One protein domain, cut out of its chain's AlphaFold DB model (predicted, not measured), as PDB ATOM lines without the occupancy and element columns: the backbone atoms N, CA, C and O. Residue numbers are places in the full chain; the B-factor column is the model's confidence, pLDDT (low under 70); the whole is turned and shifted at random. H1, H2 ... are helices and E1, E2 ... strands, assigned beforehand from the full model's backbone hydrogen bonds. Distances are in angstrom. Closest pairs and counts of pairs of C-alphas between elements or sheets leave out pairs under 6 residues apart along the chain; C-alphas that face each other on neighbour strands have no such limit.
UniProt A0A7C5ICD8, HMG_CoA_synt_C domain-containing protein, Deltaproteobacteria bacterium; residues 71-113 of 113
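Overview. This is residues 71 to 113 of the 113 residues of the protein "HMG_CoA_synt_C domain-containing protein" of Deltaproteobacteria bacterium (UniProt A0A7C5ICD8). What is the shape? With little regular structure, it is a small hairpin, E1 and E2, with short helix H1 by E1, a long loop, residues 75 to 91, and a tail whose residues 108 to 113 stick out. What builds it? The printed part has 43 residues, 15 in named elements, in the order H1, E1, E2: class mixed, sheet antiparallel. It is loose, radius of gyration of the C-alphas 12.9 A, spanning 42 by 21 by 14 A.

Arrangement. How do the strands pair? E1, residues 92 to 97, and E2, residues 100 to 104, form an antiparallel hairpin at 150 degrees; N 94 and O 102 are 2.8 A apart, within hydrogen-bond range. Where is the helix? The closest C-alphas of H1, residues 71 to 74, and E1 are those of Met 74 and Gly 95, 5.1 A apart. H1 and E2 are apart. H1 is too short for any O i to N i+4 pair; its one O i to N i+3 pair is within range.

Along the chain. Where does H1 begin? C-alpha 71 is at (15.020, -22.446, 8.548); H1 spans 5.1 A. How long are the strands? E1 spans 14.9 A; E2 spans 13.1 A, ending at C-alpha 104 (20.287, -32.814, 19.772).

Size, cuts and confidence. How large is it? The farthest C-alphas, Glu 72 and Ala 113, are 43.4 A apart; the printed part has no cut. The link H1 to E1 is long. Where is confidence low? Residues 84 to 89 and 107 to 113 are under 70.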
ATOM      1  N   SER A  71      14.314 -21.314   9.159       91.50
ATOM      2  CA  SER A  71      15.020 -22.446   8.548       91.50
ATOM      3  C   SER A  71      16.185 -22.011   7.644       91.50
ATOM      4  O   SER A  71      17.266 -22.600   7.712       91.50
ATOM      5  N   GLU A  72      16.026 -20.943   6.851       92.69
ATOM      6  CA  GLU A  72      17.120 -20.401   6.021       92.69
ATOM      7  C   GLU A  72      18.244 -19.819   6.865       92.69
ATOM      8  O   GLU A  72      19.425 -20.017   6.567       92.69
ATOM      9  N   ALA A  73      17.885 -19.105   7.932       93.31
ATOM     10  CA  ALA A  73      18.856 -18.529   8.849       93.31
ATOM     11  C   ALA A  73      19.651 -19.622   9.583       93.31
ATOM     12  O   ALA A  73      20.858 -19.474   9.785       93.31
ATOM     13  N   MET A  74      19.009 -20.745   9.927       92.12
ATOM     14  CA  MET A  74      19.643 -21.868  10.623       92.12
ATOM     15  C   MET A  74      20.736 -22.574   9.809       92.12
ATOM     16  O   MET A  74      21.625 -23.187  10.400       92.12
ATOM     17  N   GLY A  75      20.729 -22.474   8.478       91.50
ATOM     18  CA  GLY A  75      21.758 -23.084   7.628       91.50
ATOM     19  C   GLY A  75      23.125 -22.385   7.658       91.50
ATOM     20  O   GLY A  75      24.095 -22.933   7.136       91.50
ATOM     21  N   ARG A  76      23.216 -21.184   8.241       94.50
ATOM     22  CA  ARG A  76      24.429 -20.349   8.238       94.50
ATOM     23  C   ARG A  76      25.323 -20.646   9.437       94.50
ATOM     24  O   ARG A  76      24.822 -20.976  10.507       94.50
ATOM     25  N   ASP A  77      26.635 -20.482   9.280       95.12
ATOM     26  CA  ASP A  77      27.552 -20.599  10.419       95.12
ATOM     27  C   ASP A  77      27.263 -19.529  11.489       95.12
ATOM     28  O   ASP A  77      26.859 -18.409  11.167       95.12
ATOM     29  N   GLY A  78      27.397 -19.899  12.765       93.56
ATOM     30  CA  GLY A  78      26.984 -19.070  13.907       93.56
ATOM     31  C   GLY A  78      25.475 -19.093  14.211       93.56
ATOM     32  O   GLY A  78      24.998 -18.379  15.100       93.56
ATOM     33  N   SER A  79      24.693 -19.919  13.511       94.38
ATOM     34  CA  SER A  79      23.253 -20.054  13.754       94.38
ATOM     35  C   SER A  79      22.901 -20.889  14.983       94.38
ATOM     36  O   SER A  79      21.733 -20.900  15.367       94.38
ATOM     37  N   PHE A  80      23.870 -21.571  15.606       92.44
ATOM     38  CA  PHE A  80      23.625 -22.417  16.772       92.44
ATOM     39  C   PHE A  80      22.791 -21.697  17.843       92.44
ATOM     40  O   PHE A  80      23.090 -20.566  18.246       92.44
ATOM     41  N   ARG A  81      21.727 -22.360  18.299       86.75
ATOM     42  CA  ARG A  81      20.882 -21.910  19.409       86.75
ATOM     43  C   ARG A  81      20.844 -23.001  20.467       86.75
ATOM     44  O   ARG A  81      20.608 -24.164  20.157       86.75
ATOM     45  N   VAL A  82      21.044 -22.612  21.725       81.88
ATOM     46  CA  VAL A  82      20.770 -23.496  22.863       81.88
ATOM     47  C   VAL A  82      19.253 -23.540  23.043       81.88
ATOM     48  O   VAL A  82      18.656 -22.479  23.263       81.88
ATOM     49  N   PRO A  83      18.610 -24.714  22.936       78.62
ATOM     50  CA  PRO A  83      17.170 -24.804  23.124       78.62
ATOM     51  C   PRO A  83      16.778 -24.376  24.536       78.62
ATOM     52  O   PRO A  83      17.451 -24.712  25.511       78.62
ATOM     53  N   ARG A  84      15.691 -23.609  24.646       69.56
ATOM     54  CA  ARG A  84      15.116 -23.217  25.935       69.56
ATOM     55  C   ARG A  84      13.945 -24.148  26.231       69.56
ATOM     56  O   ARG A  84      12.922 -24.055  25.564       69.56
ATOM     57  N   GLY A  85      14.102 -25.026  27.218       66.75
ATOM     58  CA  GLY A  85      13.067 -25.973  27.648       66.75
ATOM     59  C   GLY A  85      13.394 -27.440  27.339       66.75
ATOM     60  O   GLY A  85      14.421 -27.724  26.717       66.75
ATOM     61  N   PRO A  86      12.554 -28.377  27.813       61.78
ATOM     62  CA  PRO A  86      12.730 -29.797  27.550       61.78
ATOM     63  C   PRO A  86      12.623 -30.073  26.050       61.78
ATOM     64  O   PRO A  86      11.661 -29.682  25.390       61.78
ATOM     65  N   LEU A  87      13.633 -30.755  25.522       65.25
ATOM     66  CA  LEU A  87      13.620 -31.271  24.165       65.25
ATOM     67  C   LEU A  87      12.902 -32.614  24.204       65.25
ATOM     68  O   LEU A  87      13.494 -33.640  24.523       65.25
ATOM     69  N   ASN A  88      11.597 -32.582  23.953       56.91
ATOM     70  CA  ASN A  88      10.813 -33.797  23.801       56.91
ATOM     71  C   ASN A  88      10.936 -34.259  22.347       56.91
ATOM     72  O   ASN A  88      10.511 -33.542  21.444       56.91
ATOM     73  N   GLY A  89      11.506 -35.443  22.130       62.50
ATOM     74  CA  GLY A  89      11.509 -36.097  20.823       62.50
ATOM     75  C   GLY A  89      12.884 -36.494  20.296       62.50
ATOM     76  O   GLY A  89      13.893 -36.456  20.999       62.50
ATOM     77  N   ASP A  90      12.853 -36.936  19.043       73.19
ATOM     78  CA  ASP A  90      13.944 -37.540  18.287       73.19
ATOM     79  C   ASP A  90      15.101 -36.567  17.980       73.19
ATOM     80  O   ASP A  90      15.284 -35.510  18.585       73.19
ATOM     81  N   VAL A  91      15.942 -36.947  17.022       87.06
ATOM     82  CA  VAL A  91      17.066 -36.140  16.547       87.06
ATOM     83  C   VAL A  91      16.578 -34.782  16.029       87.06
ATOM     84  O   VAL A  91      15.777 -34.716  15.099       87.06
ATOM     85  N   MET A  92      17.121 -33.691  16.576       87.50
ATOM     86  CA  MET A  92      16.782 -32.320  16.175       87.50
ATOM     87  C   MET A  92      18.016 -31.526  15.760       87.50
ATOM     88  O   MET A  92      19.055 -31.586  16.411       87.50
ATOM     89  N   PHE A  93      17.901 -30.738  14.694       91.06
ATOM     90  CA  PHE A  93      18.960 -29.834  14.248       91.06
ATOM     91  C   PHE A  93      18.964 -28.545  15.081       91.06
ATOM     92  O   PHE A  93      17.944 -27.875  15.186       91.06
ATOM     93  N   LEU A  94      20.117 -28.183  15.653       91.88
ATOM     94  CA  LEU A  94      20.279 -27.017  16.536       91.88
ATOM     95  C   LEU A  94      20.977 -25.823  15.866       91.88
ATOM     96  O   LEU A  94      21.118 -24.766  16.484       91.88
ATOM     97  N   GLY A  95      21.440 -25.988  14.627       94.25
ATOM     98  CA  GLY A  95      22.165 -24.972  13.863       94.25
ATOM     99  C   GLY A  95      23.610 -25.362  13.556       94.25
ATOM    100  O   GLY A  95      24.021 -26.516  13.709       94.25
ATOM    101  N   VAL A  96      24.386 -24.384  13.095       96.38
ATOM    102  CA  VAL A  96      25.780 -24.545  12.678       96.38
ATOM    103  C   VAL A  96      26.688 -23.719  13.586       96.38
ATOM    104  O   VAL A  96      26.375 -22.572  13.918       96.38
ATOM    105  N   ARG A  97      27.801 -24.318  14.014       96.38
ATOM    106  CA  ARG A  97      28.863 -23.656  14.781       96.38
ATOM    107  C   ARG A  97      30.226 -24.155  14.322       96.38
ATOM    108  O   ARG A  97      30.456 -25.366  14.313       96.38
ATOM    109  N   ASP A  98      31.121 -23.235  13.985       96.50
ATOM    110  CA  ASP A  98      32.444 -23.523  13.421       96.50
ATOM    111  C   ASP A  98      32.335 -24.453  12.203       96.50
ATOM    112  O   ASP A  98      33.012 -25.479  12.117       96.50
ATOM    113  N   HIS A  99      31.383 -24.167  11.311       96.50
ATOM    114  CA  HIS A  99      31.065 -24.984  10.133       96.50
ATOM    115  C   HIS A  99      30.609 -26.426  10.431       96.50
ATOM    116  O   HIS A  99      30.508 -27.251   9.521       96.50
ATOM    117  N   ARG A 100      30.277 -26.750  11.685       96.19
ATOM    118  CA  ARG A 100      29.753 -28.064  12.085       96.19
ATOM    119  C   ARG A 100      28.261 -27.982  12.352       96.19
ATOM    120  O   ARG A 100      27.802 -27.099  13.073       96.19
ATOM    121  N   ARG A 101      27.505 -28.937  11.811       95.00
ATOM    122  CA  ARG A 101      26.086 -29.106  12.139       95.00
ATOM    123  C   ARG A 101      25.961 -29.704  13.531       95.00
ATOM    124  O   ARG A 101      26.544 -30.748  13.811       95.00
ATOM    125  N   ILE A 102      25.200 -29.042  14.387       93.62
ATOM    126  CA  ILE A 102      24.972 -29.472  15.759       93.62
ATOM    127  C   ILE A 102      23.568 -30.056  15.843       93.62
ATOM    128  O   ILE A 102      22.610 -29.453  15.361       93.62
ATOM    129  N   TYR A 103      23.452 -31.223  16.466       91.19
ATOM    130  CA  TYR A 103      22.184 -31.909  16.657       91.19
ATOM    131  C   TYR A 103      21.982 -32.227  18.133       91.19
ATOM    132  O   TYR A 103      22.927 -32.574  18.840       91.19
ATOM    133  N   HIS A 104      20.740 -32.123  18.582       87.44
ATOM    134  CA  HIS A 104      20.287 -32.814  19.772       87.44
ATOM    135  C   HIS A 104      19.954 -34.253  19.388       87.44
ATOM    136  O   HIS A 104      19.326 -34.491  18.357       87.44
ATOM    137  N   SER A 105      20.340 -35.198  20.232       82.50
ATOM    138  CA  SER A 105      19.798 -36.550  20.225       82.50
ATOM    139  C   SER A 105      19.237 -36.837  21.613       82.50
ATOM    140  O   SER A 105      19.927 -36.514  22.589       82.50
ATOM    141  N   PRO A 106      18.068 -37.482  21.731       75.12
ATOM    142  CA  PRO A 106      17.616 -37.977  23.023       75.12
ATOM    143  C   PRO A 106      18.685 -38.912  23.605       75.12
ATOM    144  O   PRO A 106      19.324 -39.671  22.864       75.12
ATOM    145  N   GLN A 107      18.934 -38.854  24.920       66.38
ATOM    146  CA  GLN A 107      19.816 -39.839  25.543       66.38
ATOM    147  C   GLN A 107      19.217 -41.232  25.313       66.38
ATOM    148  O   GLN A 107      18.083 -41.496  25.710       66.38
ATOM    149  N   ARG A 108      19.976 -42.145  24.693       54.19
ATOM    150  CA  ARG A 108      19.629 -43.568  24.758       54.19
ATOM    151  C   ARG A 108      19.655 -43.960  26.232       54.19
ATOM    152  O   ARG A 108      20.711 -43.861  26.856       54.19
ATOM    153  N   ALA A 109      18.529 -44.414  26.778       50.62
ATOM    154  CA  ALA A 109      18.568 -45.192  28.008       50.62
ATOM    155  C   ALA A 109      19.548 -46.346  27.759       50.62
ATOM    156  O   ALA A 109      19.406 -47.073  26.770       50.62
ATOM    157  N   ALA A 110      20.591 -46.457  28.581       45.31
ATOM    158  CA  ALA A 110      21.457 -47.620  28.534       45.31
ATOM    159  C   ALA A 110      20.556 -48.844  28.730       45.31
ATOM    160  O   ALA A 110      19.863 -48.941  29.743       45.31
ATOM    161  N   LEU A 111      20.516 -49.738  27.741       44.38
ATOM    162  CA  LEU A 111      19.979 -51.078  27.932       44.38
ATOM    163  C   LEU A 111      20.878 -51.733  28.981       44.38
ATOM    164  O   LEU A 111      21.981 -52.176  28.668       44.38
ATOM    165  N   VAL A 112      20.448 -51.680  30.241       40.09
ATOM    166  CA  VAL A 112      21.018 -52.505  31.300       40.09
ATOM    167  C   VAL A 112      20.619 -53.932  30.942       40.09
ATOM    168  O   VAL A 112      19.427 -54.230  30.846       40.09
ATOM    169  N   ALA A 113      21.631 -54.729  30.604       44.53
ATOM    170  CA  ALA A 113      21.525 -56.149  30.289       44.53
ATOM    171  C   ALA A 113      21.119 -56.973  31.516       44.53
ATOM    172  O   ALA A 113      21.465 -56.550  32.645       44.53
TER     173      ALA A 113